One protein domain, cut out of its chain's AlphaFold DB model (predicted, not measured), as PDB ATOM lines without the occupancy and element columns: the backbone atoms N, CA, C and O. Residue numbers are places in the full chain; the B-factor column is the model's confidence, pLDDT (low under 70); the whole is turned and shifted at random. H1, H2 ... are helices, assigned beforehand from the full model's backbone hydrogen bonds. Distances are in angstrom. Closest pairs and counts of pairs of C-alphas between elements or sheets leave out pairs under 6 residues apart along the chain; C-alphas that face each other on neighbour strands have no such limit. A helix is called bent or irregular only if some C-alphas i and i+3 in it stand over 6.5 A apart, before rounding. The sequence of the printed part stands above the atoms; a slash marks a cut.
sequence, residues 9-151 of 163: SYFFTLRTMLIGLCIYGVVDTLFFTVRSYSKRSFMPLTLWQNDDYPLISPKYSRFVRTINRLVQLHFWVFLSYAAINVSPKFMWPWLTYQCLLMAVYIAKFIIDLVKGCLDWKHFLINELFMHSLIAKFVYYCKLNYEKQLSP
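AT A GLANCE: This is residues 9 to 151 of the 163 residues of the protein "uncharacterized protein LOC117570121" of Drosophila albomicans (UniProt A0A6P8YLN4). Two long helical hairpins, H1 with H2 and H3 with H4, spread apart as a loose V, joined near the end where H2 passes into H3 and open toward the H3 to H4 link. Residues 50 to 55 of the H1 to H2 loop stick out at one end, and residues 146 to 151 of H4 at the other. The printed part has 143 residues with four named helices, H1 to H4 in order, and no named strand: all helix. It is loose, with a radius of gyration of the C-alphas of 18.1 A and spans of 64 by 32 by 24 A.

IN THESE COORDINATES: H1, residues 9 to 38, begins with C-alpha 9 at (-81.810, 253.625, -16.059) and is 43.1 A long. H2, residues 58 to 85, is 40.4 A long. H3, residues 88 to 114, is 38.2 A long, with a kink of 36 degrees near residue 95; it is irregular, C-alphas 90 and 93 being 7.6 A apart. H4, residues 120 to 151, is 47.4 A long and ends with C-alpha 151 at (-101.661, 255.645, -17.630); it is only just irregular, C-alphas 121 and 124 being 6.7 A apart.

HOW THE PARTS SIT: H1 and H2 form a hairpin and touch at a shallow tilt of 21 degrees, opposite ways; their closest C-alphas, of Cys 22 and Ser 80, are 5.6 A apart. H3 and H4, also a hairpin, touch through residues 131 to 145 of H4, closest at the C-alphas of Leu 95 and Val 138, 6.9 A. Residues 14 to 18 of H1 touch residues 133 to 141 of H4, closest at the C-alphas of Leu 14 and Phe 137, 6.9 A. H2 and H4 are apart. Every O i to N i+4 pair is within hydrogen-bond range in H1 and H2, against 20 of 23 in H3 and 24 of 28 in H4.

THE WHOLE: The farthest C-alphas, of Asp 52 and Pro 151, are 63.7 A apart. The printed part has no cut, and the H1 to H2 link, of 19 residues, is long. The mean pLDDT of the printed part is 72.2; 46 residues are under 70, among them residues 39 to 55.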
ATOM      1  N   SER A   9     -82.587 254.543 -16.903       75.31
ATOM      2  CA  SER A   9     -81.810 253.625 -16.059       75.31
ATOM      3  C   SER A   9     -82.395 252.202 -16.000       75.31
ATOM      4  O   SER A   9     -81.658 251.210 -16.065       75.31
ATOM      5  N   TYR A  10     -83.726 252.056 -15.954       69.81
ATOM      6  CA  TYR A  10     -84.353 250.727 -15.884       69.81
ATOM      7  C   TYR A  10     -84.280 249.994 -17.221       69.81
ATOM      8  O   TYR A  10     -83.974 248.800 -17.253       69.81
ATOM      9  N   PHE A  11     -84.519 250.698 -18.332       71.44
ATOM     10  CA  PHE A  11     -84.396 250.121 -19.672       71.44
ATOM     11  C   PHE A  11     -82.968 249.665 -19.951       71.44
ATOM     12  O   PHE A  11     -82.765 248.580 -20.499       71.44
ATOM     13  N   PHE A  12     -81.987 250.459 -19.522       77.44
ATOM     14  CA  PHE A  12     -80.583 250.090 -19.602       77.44
ATOM     15  C   PHE A  12     -80.285 248.817 -18.799       77.44
ATOM     16  O   PHE A  12     -79.718 247.870 -19.339       77.44
ATOM     17  N   THR A  13     -80.740 248.745 -17.545       79.00
ATOM     18  CA  THR A  13     -80.534 247.570 -16.680       79.00
ATOM     19  C   THR A  13     -81.138 246.301 -17.285       79.00
ATOM     20  O   THR A  13     -80.473 245.268 -17.369       79.00
ATOM     21  N   LEU A  14     -82.380 246.384 -17.766       75.88
ATOM     22  CA  LEU A  14     -83.115 245.252 -18.328       75.88
ATOM     23  C   LEU A  14     -82.479 244.756 -19.634       75.88
ATOM     24  O   LEU A  14     -82.333 243.551 -19.836       75.88
ATOM     25  N   ARG A  15     -82.024 245.682 -20.487       77.31
ATOM     26  CA  ARG A  15     -81.293 245.360 -21.718       77.31
ATOM     27  C   ARG A  15     -79.949 244.697 -21.420       77.31
ATOM     28  O   ARG A  15     -79.619 243.700 -22.053       77.31
ATOM     29  N   THR A  16     -79.201 245.198 -20.441       80.56
ATOM     30  CA  THR A  16     -77.908 244.622 -20.039       80.56
ATOM     31  C   THR A  16     -78.072 243.220 -19.453       80.56
ATOM     32  O   THR A  16     -77.330 242.315 -19.834       80.56
ATOM     33  N   MET A  17     -79.072 243.001 -18.591       80.38
ATOM     34  CA  MET A  17     -79.387 241.667 -18.060       80.38
ATOM     35  C   MET A  17     -79.741 240.682 -19.176       80.38
ATOM     36  O   MET A  17     -79.244 239.557 -19.186       80.38
ATOM     37  N   LEU A  18     -80.558 241.115 -20.137       81.25
ATOM     38  CA  LEU A  18     -80.937 240.295 -21.280       81.25
ATOM     39  C   LEU A  18     -79.735 239.935 -22.155       81.25
ATOM     40  O   LEU A  18     -79.551 238.767 -22.469       81.25
ATOM     41  N   ILE A  19     -78.898 240.912 -22.517       82.31
ATOM     42  CA  ILE A  19     -77.687 240.664 -23.313       82.31
ATOM     43  C   ILE A  19     -76.761 239.687 -22.579       82.31
ATOM     44  O   ILE A  19     -76.255 238.751 -23.196       82.31
ATOM     45  N   GLY A  20     -76.591 239.852 -21.264       84.44
ATOM     46  CA  GLY A  20     -75.822 238.922 -20.436       84.44
ATOM     47  C   GLY A  20     -76.373 237.494 -20.482       84.44
ATOM     48  O   GLY A  20     -75.612 236.553 -20.704       84.44
ATOM     49  N   LEU A  21     -77.695 237.331 -20.348       81.94
ATOM     50  CA  LEU A  21     -78.374 236.034 -20.474       81.94
ATOM     51  C   LEU A  21     -78.184 235.419 -21.866       81.94
ATOM     52  O   LEU A  21     -77.913 234.224 -21.971       81.94
ATOM     53  N   CYS A  22     -78.278 236.224 -22.927       84.62
ATOM     54  CA  CYS A  22     -78.071 235.755 -24.292       84.62
ATOM     55  C   CYS A  22     -76.643 235.251 -24.514       84.62
ATOM     56  O   CYS A  22     -76.455 234.149 -25.025       84.62
ATOM     57  N   ILE A  23     -75.640 236.037 -24.105       85.94
ATOM     58  CA  ILE A  23     -74.224 235.671 -24.236       85.94
ATOM     59  C   ILE A  23     -73.945 234.387 -23.457       85.94
ATOM     60  O   ILE A  23     -73.338 233.466 -24.000       85.94
ATOM     61  N   TYR A  24     -74.433 234.297 -22.217       86.00
ATOM     62  CA  TYR A  24     -74.302 233.084 -21.419       86.00
ATOM     63  C   TYR A  24     -74.919 231.877 -22.133       86.00
ATOM     64  O   TYR A  24     -74.258 230.853 -22.275       86.00
ATOM     65  N   GLY A  25     -76.150 232.003 -22.640       82.19
ATOM     66  CA  GLY A  25     -76.837 230.923 -23.349       82.19
ATOM     67  C   GLY A  25     -76.098 230.455 -24.607       82.19
ATOM     68  O   GLY A  25     -76.010 229.252 -24.863       82.19
ATOM     69  N   VAL A  26     -75.504 231.380 -25.369       85.81
ATOM     70  CA  VAL A  26     -74.654 231.055 -26.527       85.81
ATOM     71  C   VAL A  26     -73.389 230.312 -26.090       85.81
ATOM     72  O   VAL A  26     -73.073 229.263 -26.650       85.81
ATOM     73  N   VAL A  27     -72.673 230.813 -25.081       86.81
ATOM     74  CA  VAL A  27     -71.432 230.185 -24.593       86.81
ATOM     75  C   VAL A  27     -71.707 228.798 -24.013       86.81
ATOM     76  O   VAL A  27     -70.979 227.857 -24.321       86.81
ATOM     77  N   ASP A  28     -72.774 228.647 -23.229       84.69
ATOM     78  CA  ASP A  28     -73.181 227.374 -22.635       84.69
ATOM     79  C   ASP A  28     -73.540 226.338 -23.710       84.69
ATOM     80  O   ASP A  28     -73.004 225.226 -23.732       84.69
ATOM     81  N   THR A  29     -74.380 226.722 -24.679       84.44
ATOM     82  CA  THR A  29     -74.753 225.827 -25.785       84.44
ATOM     83  C   THR A  29     -73.555 225.444 -26.649       84.44
ATOM     84  O   THR A  29     -73.437 224.273 -27.024       84.44
ATOM     85  N   LEU A  30     -72.625 226.367 -26.915       86.81
ATOM     86  CA  LEU A  30     -71.367 226.067 -27.602       86.81
ATOM     87  C   LEU A  30     -70.495 225.107 -26.790       86.81
ATOM     88  O   LEU A  30     -70.056 224.091 -27.328       86.81
ATOM     89  N   PHE A  31     -70.292 225.370 -25.498       86.44
ATOM     90  CA  PHE A  31     -69.497 224.518 -24.614       86.44
ATOM     91  C   PHE A  31     -70.047 223.089 -24.565       86.44
ATOM     92  O   PHE A  31     -69.302 222.123 -24.751       86.44
ATOM     93  N   PHE A  32     -71.362 222.931 -24.387       79.25
ATOM     94  CA  PHE A  32     -72.002 221.617 -24.390       79.25
ATOM     95  C   PHE A  32     -71.972 220.938 -25.759       79.25
ATOM     96  O   PHE A  32     -71.841 219.713 -25.815       79.25
ATOM     97  N   THR A  33     -72.065 221.698 -26.851       81.50
ATOM     98  CA  THR A  33     -71.930 221.162 -28.211       81.50
ATOM     99  C   THR A  33     -70.522 220.617 -28.415       81.50
ATOM    100  O   THR A  33     -70.373 219.430 -28.696       81.50
ATOM    101  N   VAL A  34     -69.488 221.426 -28.160       84.12
ATOM    102  CA  VAL A  34     -68.079 221.011 -28.250       84.12
ATOM    103  C   VAL A  34     -67.825 219.792 -27.371       84.12
ATOM    104  O   VAL A  34     -67.334 218.779 -27.857       84.12
ATOM    105  N   ARG A  35     -68.257 219.816 -26.106       80.25
ATOM    106  CA  ARG A  35     -68.114 218.679 -25.186       80.25
ATOM    107  C   ARG A  35     -68.786 217.406 -25.708       80.25
ATOM    108  O   ARG A  35     -68.223 216.324 -25.542       80.25
ATOM    109  N   SER A  36     -69.962 217.526 -26.327       74.00
ATOM    110  CA  SER A  36     -70.697 216.394 -26.913       74.00
ATOM    111  C   SER A  36     -69.992 215.810 -28.138       74.00
ATOM    112  O   SER A  36     -70.095 214.609 -28.377       74.00
ATOM    113  N   TYR A  37     -69.257 216.632 -28.893       75.75
ATOM    114  CA  TYR A  37     -68.420 216.180 -30.006       75.75
ATOM    115  C   TYR A  37     -67.077 215.598 -29.538       75.75
ATOM    116  O   TYR A  37     -66.612 214.611 -30.105       75.75
ATOM    117  N   SER A  38     -66.464 216.173 -28.501       78.56
ATOM    118  CA  SER A  38     -65.139 215.770 -28.014       78.56
ATOM    119  C   SER A  38     -65.159 214.483 -27.187       78.56
ATOM    120  O   SER A  38     -64.228 213.681 -27.277       78.56
ATOM    121  N   LYS A  39     -66.197 214.240 -26.375       67.56
ATOM    122  CA  LYS A  39     -66.307 212.982 -25.624       67.56
ATOM    123  C   LYS A  39     -66.919 211.898 -26.509       67.56
ATOM    124  O   LYS A  39     -68.128 211.809 -26.675       67.56
ATOM    125  N   ARG A  40     -66.053 211.031 -27.044       58.94
ATOM    126  CA  ARG A  40     -66.442 209.806 -27.769       58.94
ATOM    127  C   ARG A  40     -67.112 208.772 -26.853       58.94
ATOM    128  O   ARG A  40     -67.786 207.875 -27.354       58.94
ATOM    129  N   SER A  41     -66.922 208.889 -25.535       49.44
ATOM    130  CA  SER A  41     -67.563 208.020 -24.555       49.44
ATOM    131  C   SER A  41     -69.041 208.373 -24.419       49.44
ATOM    132  O   SER A  41     -69.413 209.538 -24.278       49.44
ATOM    133  N   PHE A  42     -69.878 207.339 -24.491       54.44
ATOM    134  CA  PHE A  42     -71.299 207.393 -24.192       54.44
ATOM    135  C   PHE A  42     -71.495 208.141 -22.873       54.44
ATOM    136  O   PHE A  42     -71.222 207.603 -21.808       54.44
ATOM    137  N   MET A  43     -71.936 209.397 -22.928       50.62
ATOM    138  CA  MET A  43     -72.578 209.998 -21.768       50.62
ATOM    139  C   MET A  43     -73.938 209.304 -21.666       50.62
ATOM    140  O   MET A  43     -74.763 209.544 -22.571       50.62
ATOM    141  N   PRO A  44     -74.147 208.429 -20.659       49.97
ATOM    142  CA  PRO A  44     -75.408 207.727 -20.500       49.97
ATOM    143  C   PRO A  44     -76.499 208.784 -20.394       49.97
ATOM    144  O   PRO A  44     -76.405 209.737 -19.614       49.97
ATOM    145  N   LEU A  45     -77.485 208.692 -21.287       51.16
ATOM    146  CA  LEU A  45     -78.662 209.531 -21.174       51.16
ATOM    147  C   LEU A  45     -79.422 208.991 -19.965       51.16
ATOM    148  O   LEU A  45     -79.896 207.859 -19.992       51.16
ATOM    149  N   THR A  46     -79.504 209.799 -18.916       54.19
ATOM    150  CA  THR A  46     -80.356 209.578 -17.747       54.19
ATOM    151  C   THR A  46     -81.660 208.856 -18.127       54.19
ATOM    152  O   THR A  46     -82.406 209.344 -18.980       54.19
ATOM    153  N   LEU A  47     -81.918 207.715 -17.478       44.97
ATOM    154  CA  LEU A  47     -83.184 206.966 -17.368       44.97
ATOM    155  C   LEU A  47     -83.840 206.340 -18.609       44.97
ATOM    156  O   LEU A  47     -84.665 205.452 -18.425       44.97
ATOM    157  N   TRP A  48     -83.505 206.743 -19.835       40.66
ATOM    158  CA  TRP A  48     -84.149 206.201 -21.051       40.66
ATOM    159  C   TRP A  48     -83.290 205.207 -21.837       40.66
ATOM    160  O   TRP A  48     -83.754 204.619 -22.813       40.66
ATOM    161  N   GLN A  49     -82.044 205.005 -21.422       44.31
ATOM    162  CA  GLN A  49     -81.189 203.939 -21.926       44.31
ATOM    163  C   GLN A  49     -80.846 203.049 -20.741       44.31
ATOM    164  O   GLN A  49     -79.921 203.333 -19.991       44.31
ATOM    165  N   ASN A  50     -81.665 202.018 -20.542       46.81
ATOM    166  CA  ASN A  50     -81.259 200.863 -19.759       46.81
ATOM    167  C   ASN A  50     -80.047 200.265 -20.493       46.81
ATOM    168  O   ASN A  50     -80.157 200.010 -21.697       46.81
ATOM    169  N   ASP A  51     -78.899 200.127 -19.825       49.28
ATOM    170  CA  ASP A  51     -77.635 199.720 -20.469       49.28
ATOM    171  C   ASP A  51     -77.741 198.344 -21.150       49.28
ATOM    172  O   ASP A  51     -77.020 198.061 -22.108       49.28
ATOM    173  N   ASP A  52     -78.721 197.543 -20.733       53.94
ATOM    174  CA  ASP A  52     -78.989 196.221 -21.290       53.94
ATOM    175  C   ASP A  52     -79.712 196.261 -22.649       53.94
ATOM    176  O   ASP A  52     -79.573 195.334 -23.445       53.94
ATOM    177  N   TYR A  53     -80.456 197.336 -22.961       55.50
ATOM    178  CA  TYR A  53     -81.248 197.440 -24.196       55.50
ATOM    179  C   TYR A  53     -81.369 198.892 -24.683       55.50
ATOM    180  O   TYR A  53     -82.341 199.589 -24.362       55.50
ATOM    181  N   PRO A  54     -80.435 199.385 -25.516       59.00
ATOM    182  CA  PRO A  54     -80.597 200.685 -26.148       59.00
ATOM    183  C   PRO A  54     -81.749 200.627 -27.165       59.00
ATOM    184  O   PRO A  54     -81.548 200.288 -28.328       59.00
ATOM    185  N   LEU A  55     -82.956 201.022 -26.740       69.50
ATOM    186  CA  LEU A  55     -84.135 201.223 -27.605       69.50
ATOM    187  C   LEU A  55     -83.828 202.137 -28.804       69.50
ATOM    188  O   LEU A  55     -84.423 202.007 -29.870       69.50
ATOM    189  N   ILE A  56     -82.886 203.069 -28.633       72.44
ATOM    190  CA  ILE A  56     -82.465 204.022 -29.657       72.44
ATOM    191  C   ILE A  56     -80.977 203.828 -29.924       72.44
ATOM    192  O   ILE A  56     -80.144 203.954 -29.020       72.44
ATOM    193  N   SER A  57     -80.634 203.587 -31.192       78.62
ATOM    194  CA  SER A  57     -79.238 203.446 -31.599       78.62
ATOM    195  C   SER A  57     -78.434 204.716 -31.264       78.62
ATOM    196  O   SER A  57     -78.896 205.846 -31.470       78.62
ATOM    197  N   PRO A  58     -77.191 204.565 -30.778       72.94
ATOM    198  CA  PRO A  58     -76.349 205.670 -30.317       72.94
ATOM    199  C   PRO A  58     -76.014 206.700 -31.400       72.94
ATOM    200  O   PRO A  58     -75.570 207.806 -31.080       72.94
ATOM    201  N   LYS A  59     -76.200 206.360 -32.680       77.38
ATOM    202  CA  LYS A  59     -76.088 207.314 -33.791       77.38
ATOM    203  C   LYS A  59     -77.253 208.312 -33.776       77.38
ATOM    204  O   LYS A  59     -77.011 209.515 -33.832       77.38
ATOM    205  N   TYR A  60     -78.485 207.830 -33.602       78.06
ATOM    206  CA  TYR A  60     -79.684 208.673 -33.562       78.06
ATOM    207  C   TYR A  60     -79.733 209.546 -32.310       78.06
ATOM    208  O   TYR A  60     -80.009 210.734 -32.417       78.06
ATOM    209  N   SER A  61     -79.369 209.009 -31.141       74.19
ATOM    210  CA  SER A  61     -79.289 209.823 -29.916       74.19
ATOM    211  C   SER A  61     -78.309 210.995 -30.074       74.19
ATOM    212  O   SER A  61     -78.613 212.117 -29.673       74.19
ATOM    213  N   ARG A  62     -77.142 210.774 -30.697       74.12
ATOM    214  CA  ARG A  62     -76.183 211.856 -30.982       74.12
ATOM    215  C   ARG A  62     -76.764 212.895 -31.934       74.12
ATOM    216  O   ARG A  62     -76.674 214.081 -31.646       74.12
ATOM    217  N   PHE A  63     -77.401 212.448 -33.013       80.31
ATOM    218  CA  PHE A  63     -78.040 213.331 -33.985       80.31
ATOM    219  C   PHE A  63     -79.121 214.213 -33.346       80.31
ATOM    220  O   PHE A  63     -79.086 215.432 -33.500       80.31
ATOM    221  N   VAL A  64     -80.015 213.623 -32.547       76.94
ATOM    222  CA  VAL A  64     -81.072 214.360 -31.835       76.94
ATOM    223  C   VAL A  64     -80.481 215.356 -30.836       76.94
ATOM    224  O   VAL A  64     -80.932 216.498 -30.781       76.94
ATOM    225  N   ARG A  65     -79.435 214.977 -30.081       75.94
ATOM    226  CA  ARG A  65     -78.737 215.907 -29.172       75.94
ATOM    227  C   ARG A  65     -78.146 217.089 -29.937       75.94
ATOM    228  O   ARG A  65     -78.341 218.225 -29.516       75.94
ATOM    229  N   THR A  66     -77.462 216.839 -31.050       78.25
ATOM    230  CA  THR A  66     -76.884 217.898 -31.885       78.25
ATOM    231  C   THR A  66     -77.963 218.823 -32.435       78.25
ATOM    232  O   THR A  66     -77.823 220.035 -32.306       78.25
ATOM    233  N   ILE A  67     -79.055 218.282 -32.988       81.75
ATOM    234  CA  ILE A  67     -80.171 219.097 -33.491       81.75
ATOM    235  C   ILE A  67     -80.741 219.960 -32.375       81.75
ATOM    236  O   ILE A  67     -80.872 221.166 -32.552       81.75
ATOM    237  N   ASN A  68     -81.033 219.372 -31.215       79.62
ATOM    238  CA  ASN A  68     -81.601 220.117 -30.098       79.62
ATOM    239  C   ASN A  68     -80.680 221.271 -29.660       79.62
ATOM    240  O   ASN A  68     -81.144 222.382 -29.419       79.62
ATOM    241  N   ARG A  69     -79.358 221.045 -29.625       81.94
ATOM    242  CA  ARG A  69     -78.380 222.096 -29.299       81.94
ATOM    243  C   ARG A  69     -78.265 223.165 -30.382       81.94
ATOM    244  O   ARG A  69     -78.163 224.336 -30.036       81.94
ATOM    245  N   LEU A  70     -78.331 222.798 -31.662       82.25
ATOM    246  CA  LEU A  70     -78.344 223.758 -32.772       82.25
ATOM    247  C   LEU A  70     -79.602 224.625 -32.756       82.25
ATOM    248  O   LEU A  70     -79.508 225.836 -32.922       82.25
ATOM    249  N   VAL A  71     -80.763 224.022 -32.500       81.62
ATOM    250  CA  VAL A  71     -82.030 224.738 -32.328       81.62
ATOM    251  C   VAL A  71     -81.923 225.711 -31.153       81.62
ATOM    252  O   VAL A  71     -82.234 226.890 -31.299       81.62
ATOM    253  N   GLN A  72     -81.401 225.258 -30.010       81.06
ATOM    254  CA  GLN A  72     -81.208 226.105 -28.832       81.06
ATOM    255  C   GLN A  72     -80.233 227.266 -29.100       81.06
ATOM    256  O   GLN A  72     -80.518 228.401 -28.723       81.06
ATOM    257  N   LEU A  73     -79.116 227.009 -29.786       83.31
ATOM    258  CA  LEU A  73     -78.159 228.037 -30.201       83.31
ATOM    259  C   LEU A  73     -78.812 229.055 -31.144       83.31
ATOM    260  O   LEU A  73     -78.652 230.258 -30.952       83.31
ATOM    261  N   HIS A  74     -79.578 228.583 -32.131       83.38
ATOM    262  CA  HIS A  74     -80.292 229.445 -33.068       83.38
ATOM    263  C   HIS A  74     -81.255 230.385 -32.335       83.38
ATOM    264  O   HIS A  74     -81.248 231.587 -32.594       83.38
ATOM    265  N   PHE A  75     -82.005 229.874 -31.353       82.25
ATOM    266  CA  PHE A  75     -82.865 230.701 -30.509       82.25
ATOM    267  C   PHE A  75     -82.082 231.748 -29.709       82.25
ATOM    268  O   PHE A  75     -82.507 232.899 -29.657       82.25
ATOM    269  N   TRP A  76     -80.936 231.394 -29.119       84.38
ATOM    270  CA  TRP A  76     -80.114 232.352 -28.370       84.38
ATOM    271  C   TRP A  76     -79.495 233.439 -29.258       84.38
ATOM    272  O   TRP A  76     -79.450 234.606 -28.864       84.38
ATOM    273  N   VAL A  77     -79.062 233.094 -30.471       79.31
ATOM    274  CA  VAL A  77     -78.526 234.059 -31.444       79.31
ATOM    275  C   VAL A  77     -79.633 234.974 -31.964       79.31
ATOM    276  O   VAL A  77     -79.465 236.193 -31.968       79.31
ATOM    277  N   PHE A  78     -80.789 234.414 -32.327       80.69
ATOM    278  CA  PHE A  78     -81.952 235.197 -32.744       80.69
ATOM    279  C   PHE A  78     -82.416 236.141 -31.632       80.69
ATOM    280  O   PHE A  78     -82.735 237.300 -31.883       80.69
ATOM    281  N   LEU A  79     -82.374 235.684 -30.381       75.56
ATOM    282  CA  LEU A  79     -82.677 236.514 -29.226       75.56
ATOM    283  C   LEU A  79     -81.635 237.609 -29.002       75.56
ATOM    284  O   LEU A  79     -82.007 238.727 -28.678       75.56
ATOM    285  N   SER A  80     -80.348 237.317 -29.185       79.19
ATOM    286  CA  SER A  80     -79.285 238.329 -29.122       79.19
ATOM    287  C   SER A  80     -79.540 239.425 -30.153       79.19
ATOM    288  O   SER A  80     -79.501 240.611 -29.836       79.19
ATOM    289  N   TYR A  81     -79.898 239.022 -31.373       79.31
ATOM    290  CA  TYR A  81     -80.282 239.936 -32.438       79.31
ATOM    291  C   TYR A  81     -81.537 240.742 -32.073       79.31
ATOM    292  O   TYR A  81     -81.543 241.966 -32.220       79.31
ATOM    293  N   ALA A  82     -82.574 240.095 -31.538       75.19
ATOM    294  CA  ALA A  82     -83.789 240.764 -31.088       75.19
ATOM    295  C   ALA A  82     -83.526 241.708 -29.902       75.19
ATOM    296  O   ALA A  82     -84.083 242.791 -29.859       75.19
ATOM    297  N   ALA A  83     -82.642 241.362 -28.967       74.12
ATOM    298  CA  ALA A  83     -82.277 242.205 -27.825       74.12
ATOM    299  C   ALA A  83     -81.538 243.480 -28.254       74.12
ATOM    300  O   ALA A  83     -81.629 244.524 -27.600       74.12
ATOM    301  N   ILE A  84     -80.791 243.395 -29.356       77.12
ATOM    302  CA  ILE A  84     -80.079 244.532 -29.936       77.12
ATOM    303  C   ILE A  84     -81.041 245.422 -30.729       77.12
ATOM    304  O   ILE A  84     -80.971 246.641 -30.567       77.12
ATOM    305  N   ASN A  85     -81.925 244.827 -31.541       74.12
ATOM    306  CA  ASN A  85     -82.708 245.533 -32.565       74.12
ATOM    307  C   ASN A  85     -84.180 245.796 -32.206       74.12
ATOM    308  O   ASN A  85     -84.797 246.685 -32.786       74.12
ATOM    309  N   VAL A  86     -84.768 245.034 -31.283       68.81
ATOM    310  CA  VAL A  86     -86.205 245.052 -30.981       68.81
ATOM    311  C   VAL A  86     -86.439 245.548 -29.556       68.81
ATOM    312  O   VAL A  86     -85.735 245.189 -28.613       68.81
ATOM    313  N   SER A  87     -87.460 246.393 -29.387       64.56
ATOM    314  CA  SER A  87     -87.870 246.873 -28.067       64.56
ATOM    315  C   SER A  87     -88.256 245.689 -27.160       64.56
ATOM    316  O   SER A  87     -88.993 244.808 -27.616       64.56
ATOM    317  N   PRO A  88     -87.867 245.682 -25.866       61.59
ATOM    318  CA  PRO A  88     -88.175 244.602 -24.917       61.59
ATOM    319  C   PRO A  88     -89.661 244.219 -24.843       61.59
ATOM    320  O   PRO A  88     -90.005 243.106 -24.456       61.59
ATOM    321  N   LYS A  89     -90.555 245.130 -25.249       59.88
ATOM    322  CA  LYS A  89     -92.010 244.937 -25.281       59.88
ATOM    323  C   LYS A  89     -92.459 243.751 -26.142       59.88
ATOM    324  O   LYS A  89     -93.469 243.135 -25.832       59.88
ATOM    325  N   PHE A  90     -91.713 243.403 -27.191       64.19
ATOM    326  CA  PHE A  90     -92.066 242.295 -28.089       64.19
ATOM    327  C   PHE A  90     -91.466 240.949 -27.664       64.19
ATOM    328  O   PHE A  90     -91.616 239.952 -28.364       64.19
ATOM    329  N   MET A  91     -90.801 240.889 -26.506       67.62
ATOM    330  CA  MET A  91     -90.123 239.678 -26.031       67.62
ATOM    331  C   MET A  91     -91.014 238.748 -25.202       67.62
ATOM    332  O   MET A  91     -90.538 237.733 -24.696       67.62
ATOM    333  N   TRP A  92     -92.309 239.053 -25.086       66.38
ATOM    334  CA  TRP A  92     -93.262 238.253 -24.314       66.38
ATOM    335  C   TRP A  92     -93.336 236.781 -24.750       66.38
ATOM    336  O   TRP A  92     -93.180 235.925 -23.881       66.38
ATOM    337  N   PRO A  93     -93.460 236.440 -26.054       66.81
ATOM    338  CA  PRO A  93     -93.525 235.041 -26.485       66.81
ATOM    339  C   PRO A  93     -92.294 234.239 -26.046       66.81
ATOM    340  O   PRO A  93     -92.412 233.096 -25.603       66.81
ATOM    341  N   TRP A  94     -91.120 234.873 -26.093       68.62
ATOM    342  CA  TRP A  94     -89.862 234.274 -25.664       68.62
ATOM    343  C   TRP A  94     -89.803 234.051 -24.150       68.62
ATOM    344  O   TRP A  94     -89.347 233.004 -23.693       68.62
ATOM    345  N   LEU A  95     -90.316 235.006 -23.378       66.25
ATOM    346  CA  LEU A  95     -90.433 234.884 -21.932       66.25
ATOM    347  C   LEU A  95     -91.276 233.656 -21.552       66.25
ATOM    348  O   LEU A  95     -90.859 232.849 -20.725       66.25
ATOM    349  N   THR A  96     -92.412 233.460 -22.231       71.50
ATOM    350  CA  THR A  96     -93.254 232.262 -22.077       71.50
ATOM    351  C   THR A  96     -92.508 230.979 -22.419       71.50
ATOM    352  O   THR A  96     -92.612 230.005 -21.677       71.50
ATOM    353  N   TYR A  97     -91.731 230.968 -23.507       72.88
ATOM    354  CA  TYR A  97     -90.927 229.805 -23.882       72.88
ATOM    355  C   TYR A  97     -89.911 229.444 -22.791       72.88
ATOM    356  O   TYR A  97     -89.822 228.282 -22.404       72.88
ATOM    357  N   GLN A  98     -89.196 230.429 -22.240       69.75
ATOM    358  CA  GLN A  98     -88.244 230.188 -21.152       69.75
ATOM    359  C   GLN A  98     -88.933 229.713 -19.873       69.75
ATOM    360  O   GLN A  98     -88.438 228.793 -19.230       69.75
ATOM    361  N   CYS A  99     -90.094 230.275 -19.525       67.44
ATOM    362  CA  CYS A  99     -90.879 229.803 -18.385       67.44
ATOM    363  C   CYS A  99     -91.341 228.348 -18.563       67.44
ATOM    364  O   CYS A  99     -91.278 227.575 -17.609       67.44
ATOM    365  N   LEU A 100     -91.758 227.949 -19.770       74.00
ATOM    366  CA  LEU A 100     -92.119 226.559 -20.070       74.00
ATOM    367  C   LEU A 100     -90.909 225.628 -19.982       74.00
ATOM    368  O   LEU A 100     -90.983 224.575 -19.354       74.00
ATOM    369  N   LEU A 101     -89.782 226.025 -20.574       70.69
ATOM    370  CA  LEU A 101     -88.536 225.263 -20.531       70.69
ATOM    371  C   LEU A 101     -88.073 225.055 -19.080       70.69
ATOM    372  O   LEU A 101     -87.732 223.945 -18.677       70.69
ATOM    373  N   MET A 102     -88.140 226.117 -18.279       67.00
ATOM    374  CA  MET A 102     -87.865 226.114 -16.847       67.00
ATOM    375  C   MET A 102     -88.821 225.193 -16.079       67.00
ATOM    376  O   MET A 102     -88.371 224.405 -15.253       67.00
ATOM    377  N   ALA A 103     -90.121 225.213 -16.383       71.88
ATOM    378  CA  ALA A 103     -91.080 224.292 -15.775       71.88
ATOM    379  C   ALA A 103     -90.739 222.822 -16.078       71.88
ATOM    380  O   ALA A 103     -90.802 221.977 -15.185       71.88
ATOM    381  N   VAL A 104     -90.306 222.518 -17.307       75.94
ATOM    382  CA  VAL A 104     -89.850 221.172 -17.694       75.94
ATOM    383  C   VAL A 104     -88.580 220.773 -16.936       75.94
ATOM    384  O   VAL A 104     -88.487 219.638 -16.467       75.94
ATOM    385  N   TYR A 105     -87.615 221.684 -16.767       70.94
ATOM    386  CA  TYR A 105     -86.406 221.407 -15.984       70.94
ATOM    387  C   TYR A 105     -86.703 221.178 -14.505       70.94
ATOM    388  O   TYR A 105     -86.180 220.225 -13.934       70.94
ATOM    389  N   ILE A 106     -87.589 221.975 -13.904       73.06
ATOM    390  CA  ILE A 106     -88.037 221.776 -12.519       73.06
ATOM    391  C   ILE A 106     -88.741 220.423 -12.381       73.06
ATOM    392  O   ILE A 106     -88.436 219.669 -11.462       73.06
ATOM    393  N   ALA A 107     -89.634 220.070 -13.309       76.31
ATOM    394  CA  ALA A 107     -90.296 218.767 -13.299       76.31
ATOM    395  C   ALA A 107     -89.281 217.619 -13.399       76.31
ATOM    396  O   ALA A 107     -89.358 216.652 -12.639       76.31
ATOM    397  N   LYS A 108     -88.286 217.745 -14.284       75.38
ATOM    398  CA  LYS A 108     -87.192 216.779 -14.396       75.38
ATOM    399  C   LYS A 108     -86.391 216.683 -13.095       75.38
ATOM    400  O   LYS A 108     -86.142 215.578 -12.629       75.38
ATOM    401  N   PHE A 109     -86.038 217.815 -12.495       72.06
ATOM    402  CA  PHE A 109     -85.320 217.870 -11.224       72.06
ATOM    403  C   PHE A 109     -86.094 217.167 -10.105       72.06
ATOM    404  O   PHE A 109     -85.515 216.381  -9.367       72.06
ATOM    405  N   ILE A 110     -87.410 217.387 -10.015       77.38
ATOM    406  CA  ILE A 110     -88.277 216.701  -9.046       77.38
ATOM    407  C   ILE A 110     -88.268 215.187  -9.294       77.38
ATOM    408  O   ILE A 110     -88.146 214.417  -8.346       77.38
ATOM    409  N   ILE A 111     -88.349 214.740 -10.551       80.56
ATOM    410  CA  ILE A 111     -88.277 213.312 -10.898       80.56
ATOM    411  C   ILE A 111     -86.925 212.713 -10.489       80.56
ATOM    412  O   ILE A 111     -86.887 211.622  -9.917       80.56
ATOM    413  N   ASP A 112     -85.825 213.408 -10.771       71.69
ATOM    414  CA  ASP A 112     -84.475 212.952 -10.434       71.69
ATOM    415  C   ASP A 112     -84.256 212.934  -8.907       71.69
ATOM    416  O   ASP A 112     -83.610 212.018  -8.388       71.69
ATOM    417  N   LEU A 113     -84.863 213.880  -8.178       77.44
ATOM    418  CA  LEU A 113     -84.885 213.929  -6.714       77.44
ATOM    419  C   LEU A 113     -85.644 212.735  -6.125       77.44
ATOM    420  O   LEU A 113     -85.123 212.057  -5.243       77.44
ATOM    421  N   VAL A 114     -86.841 212.439  -6.643       83.19
ATOM    422  CA  VAL A 114     -87.658 211.286  -6.217       83.19
ATOM    423  C   VAL A 114     -86.929 209.963  -6.463       83.19
ATOM    424  O   VAL A 114     -87.080 209.020  -5.691       83.19
ATOM    425  N   LYS A 115     -86.103 209.890  -7.509       80.06
ATOM    426  CA  LYS A 115     -85.312 208.697  -7.844       80.06
ATOM    427  C   LYS A 115     -84.005 208.569  -7.058       80.06
ATOM    428  O   LYS A 115     -83.345 207.543  -7.173       80.06
ATOM    429  N   GLY A 116     -83.612 209.584  -6.286       81.56
ATOM    430  CA  GLY A 116     -82.373 209.566  -5.502       81.56
ATOM    431  C   GLY A 116     -81.083 209.591  -6.335       81.56
ATOM    432  O   GLY A 116     -80.010 209.336  -5.798       81.56
ATOM    433  N   CYS A 117     -81.148 209.912  -7.632       70.19
ATOM    434  CA  CYS A 117     -79.994 209.897  -8.545       70.19
ATOM    435  C   CYS A 117     -79.258 211.248  -8.637       70.19
ATOM    436  O   CYS A 117     -78.564 211.509  -9.621       70.19
ATOM    437  N   LEU A 118     -79.445 212.142  -7.664       65.62
ATOM    438  CA  LEU A 118     -79.028 213.534  -7.803       65.62
ATOM    439  C   LEU A 118     -77.565 213.743  -7.379       65.62
ATOM    440  O   LEU A 118     -77.208 213.526  -6.223       65.62
ATOM    441  N   ASP A 119     -76.724 214.202  -8.309       68.25
ATOM    442  CA  ASP A 119     -75.326 214.558  -8.045       68.25
ATOM    443  C   ASP A 119     -75.213 216.075  -7.784       68.25
ATOM    444  O   ASP A 119     -75.236 216.916  -8.688       68.25
ATOM    445  N   TRP A 120     -75.192 216.439  -6.501       63.94
ATOM    446  CA  TRP A 120     -75.584 217.762  -5.992       63.94
ATOM    447  C   TRP A 120     -74.630 218.925  -6.312       63.94
ATOM    448  O   TRP A 120     -75.026 220.087  -6.233       63.94
ATOM    449  N   LYS A 121     -73.358 218.664  -6.635       64.56
ATOM    450  CA  LYS A 121     -72.298 219.669  -6.407       64.56
ATOM    451  C   LYS A 121     -72.188 220.787  -7.449       64.56
ATOM    452  O   LYS A 121     -71.777 221.882  -7.093       64.56
ATOM    453  N   HIS A 122     -72.495 220.530  -8.719       57.25
ATOM    454  CA  HIS A 122     -72.268 221.511  -9.802       57.25
ATOM    455  C   HIS A 122     -73.554 221.940 -10.507       57.25
ATOM    456  O   HIS A 122     -73.616 223.034 -11.067       57.25
ATOM    457  N   PHE A 123     -74.582 221.094 -10.464       62.31
ATOM    458  CA  PHE A 123     -75.855 221.363 -11.118       62.31
ATOM    459  C   PHE A 123     -76.623 222.476 -10.399       62.31
ATOM    460  O   PHE A 123     -77.086 223.410 -11.043       62.31
ATOM    461  N   LEU A 124     -76.675 222.435  -9.061       66.19
ATOM    462  CA  LEU A 124     -77.536 223.328  -8.286       66.19
ATOM    463  C   LEU A 124     -77.165 224.806  -8.447       66.19
ATOM    464  O   LEU A 124     -78.041 225.625  -8.679       66.19
ATOM    465  N   ILE A 125     -75.880 225.156  -8.334       70.31
ATOM    466  CA  ILE A 125     -75.456 226.563  -8.229       70.31
ATOM    467  C   ILE A 125     -75.675 227.311  -9.549       70.31
ATOM    468  O   ILE A 125     -76.267 228.388  -9.548       70.31
ATOM    469  N   ASN A 126     -75.241 226.731 -10.672       65.31
ATOM    470  CA  ASN A 126     -75.390 227.370 -11.979       65.31
ATOM    471  C   ASN A 126     -76.853 227.410 -12.428       65.31
ATOM    472  O   ASN A 126     -77.309 228.450 -12.900       65.31
ATOM    473  N   GLU A 127     -77.607 226.324 -12.234       69.44
ATOM    474  CA  GLU A 127     -79.029 226.309 -12.582       69.44
ATOM    475  C   GLU A 127     -79.815 227.295 -11.716       69.44
ATOM    476  O   GLU A 127     -80.480 228.164 -12.270       69.44
ATOM    477  N   LEU A 128     -79.696 227.255 -10.383       72.25
ATOM    478  CA  LEU A 128     -80.418 228.182  -9.497       72.25
ATOM    479  C   LEU A 128     -80.081 229.642  -9.790       72.25
ATOM    480  O   LEU A 128     -80.978 230.485  -9.801       72.25
ATOM    481  N   PHE A 129     -78.808 229.951 -10.052       73.19
ATOM    482  CA  PHE A 129     -78.395 231.305 -10.397       73.19
ATOM    483  C   PHE A 129     -79.082 231.782 -11.681       73.19
ATOM    484  O   PHE A 129     -79.707 232.847 -11.682       73.19
ATOM    485  N   MET A 130     -79.060 230.963 -12.736       69.38
ATOM    486  CA  MET A 130     -79.704 231.275 -14.014       69.38
ATOM    487  C   MET A 130     -81.223 231.396 -13.890       69.38
ATOM    488  O   MET A 130     -81.812 232.341 -14.414       69.38
ATOM    489  N   HIS A 131     -81.854 230.508 -13.124       70.12
ATOM    490  CA  HIS A 131     -83.286 230.562 -12.840       70.12
ATOM    491  C   HIS A 131     -83.658 231.837 -12.076       70.12
ATOM    492  O   HIS A 131     -84.651 232.488 -12.400       70.12
ATOM    493  N   SER A 132     -82.828 232.256 -11.114       74.25
ATOM    494  CA  SER A 132     -83.034 233.507 -10.380       74.25
ATOM    495  C   SER A 132     -82.917 234.738 -11.286       74.25
ATOM    496  O   SER A 132     -83.687 235.687 -11.133       74.25
ATOM    497  N   LEU A 133     -81.994 234.721 -12.256       73.00
ATOM    498  CA  LEU A 133     -81.821 235.805 -13.222       73.00
ATOM    499  C   LEU A 133     -83.001 235.890 -14.189       73.00
ATOM    500  O   LEU A 133     -83.515 236.984 -14.416       73.00
ATOM    501  N   ILE A 134     -83.474 234.750 -14.703       73.94
ATOM    502  CA  ILE A 134     -84.657 234.688 -15.570       73.94
ATOM    503  C   ILE A 134     -85.895 235.165 -14.805       73.94
ATOM    504  O   ILE A 134     -86.627 236.011 -15.310       73.94
ATOM    505  N   ALA A 135     -86.105 234.705 -13.569       72.44
ATOM    506  CA  ALA A 135     -87.237 235.127 -12.745       72.44
ATOM    507  C   ALA A 135     -87.214 236.636 -12.451       72.44
ATOM    508  O   ALA A 135     -88.240 237.306 -12.574       72.44
ATOM    509  N   LYS A 136     -86.041 237.196 -12.124       75.31
ATOM    510  CA  LYS A 136     -85.873 238.648 -11.960       75.31
ATOM    511  C   LYS A 136     -86.182 239.391 -13.256       75.31
ATOM    512  O   LYS A 136     -86.918 240.372 -13.226       75.31
ATOM    513  N   PHE A 137     -85.671 238.914 -14.387       72.81
ATOM    514  CA  PHE A 137     -85.939 239.508 -15.693       72.81
ATOM    515  C   PHE A 137     -87.440 239.505 -16.027       72.81
ATOM    516  O   PHE A 137     -87.990 240.543 -16.386       72.81
ATOM    517  N   VAL A 138     -88.122 238.372 -15.824       71.62
ATOM    518  CA  VAL A 138     -89.580 238.224 -15.989       71.62
ATOM    519  C   VAL A 138     -90.337 239.215 -15.112       71.62
ATOM    520  O   VAL A 138     -91.220 239.923 -15.598       71.62
ATOM    521  N   TYR A 139     -89.975 239.291 -13.830       76.69
ATOM    522  CA  TYR A 139     -90.592 240.199 -12.872       76.69
ATOM    523  C   TYR A 139     -90.470 241.660 -13.320       76.69
ATOM    524  O   TYR A 139     -91.467 242.380 -13.358       76.69
ATOM    525  N   TYR A 140     -89.276 242.088 -13.742       71.81
ATOM    526  CA  TYR A 140     -89.069 243.451 -14.232       71.81
ATOM    527  C   TYR A 140     -89.806 243.734 -15.547       71.81
ATOM    528  O   TYR A 140     -90.340 244.831 -15.720       71.81
ATOM    529  N   CYS A 141     -89.889 242.759 -16.455       71.12
ATOM    530  CA  CYS A 141     -90.686 242.875 -17.678       71.12
ATOM    531  C   CYS A 141     -92.176 243.067 -17.370       71.12
ATOM    532  O   CYS A 141     -92.800 243.964 -17.937       71.12
ATOM    533  N   LYS A 142     -92.731 242.277 -16.439       75.12
ATOM    534  CA  LYS A 142     -94.125 242.403 -15.990       75.12
ATOM    535  C   LYS A 142     -94.385 243.773 -15.361       75.12
ATOM    536  O   LYS A 142     -95.310 244.462 -15.777       75.12
ATOM    537  N   LEU A 143     -93.531 244.193 -14.427       73.56
ATOM    538  CA  LEU A 143     -93.656 245.485 -13.750       73.56
ATOM    539  C   LEU A 143     -93.643 246.656 -14.750       73.56
ATOM    540  O   LEU A 143     -94.381 247.625 -14.594       73.56
ATOM    541  N   ASN A 144     -92.819 246.571 -15.797       70.38
ATOM    542  CA  ASN A 144     -92.764 247.587 -16.849       70.38
ATOM    543  C   ASN A 144     -94.019 247.591 -17.736       70.38
ATOM    544  O   ASN A 144     -94.454 248.654 -18.173       70.38
ATOM    545  N   TYR A 145     -94.598 246.420 -18.009       68.44
ATOM    546  CA  TYR A 145     -95.849 246.318 -18.756       68.44
ATOM    547  C   TYR A 145     -97.013 246.945 -17.976       68.44
ATOM    548  O   TYR A 145     -97.723 247.791 -18.513       68.44
ATOM    549  N   GLU A 146     -97.148 246.616 -16.688       72.50
ATOM    550  CA  GLU A 146     -98.196 247.164 -15.815       72.50
ATOM    551  C   GLU A 146     -98.092 248.691 -15.674       72.50
ATOM    552  O   GLU A 146     -99.092 249.385 -15.844       72.50
ATOM    553  N   LYS A 147     -96.877 249.233 -15.483       70.81
ATOM    554  CA  LYS A 147     -96.634 250.690 -15.426       70.81
ATOM    555  C   LYS A 147     -97.001 251.437 -16.710       70.81
ATOM    556  O   LYS A 147     -97.237 252.639 -16.668       70.81
ATOM    557  N   GLN A 148     -96.970 250.768 -17.860       67.81
ATOM    558  CA  GLN A 148     -97.352 251.370 -19.141       67.81
ATOM    559  C   GLN A 148     -98.850 251.250 -19.413       67.81
ATOM    560  O   GLN A 148     -99.391 252.079 -20.140       67.81
ATOM    561  N   LEU A 149     -99.511 250.247 -18.832       68.00
ATOM    562  CA  LEU A 149    -100.947 250.035 -18.967       68.00
ATOM    563  C   LEU A 149    -101.750 250.965 -18.040       68.00
ATOM    564  O   LEU A 149    -102.798 251.464 -18.445       68.00
ATOM    565  N   SER A 150    -101.241 251.271 -16.842       60.91
ATOM    566  CA  SER A 150    -101.909 252.166 -15.886       60.91
ATOM    567  C   SER A 150    -102.231 253.572 -16.431       60.91
ATOM    568  O   SER A 150    -103.395 253.952 -16.345       60.91
ATOM    569  N   PRO A 151    -101.320 254.324 -17.089       60.16
ATOM    570  CA  PRO A 151    -101.661 255.645 -17.630       60.16
ATOM    571  C   PRO A 151    -102.663 255.596 -18.795       60.16
ATOM    572  O   PRO A 151    -103.281 256.609 -19.103       60.16
TER     573      PRO A 151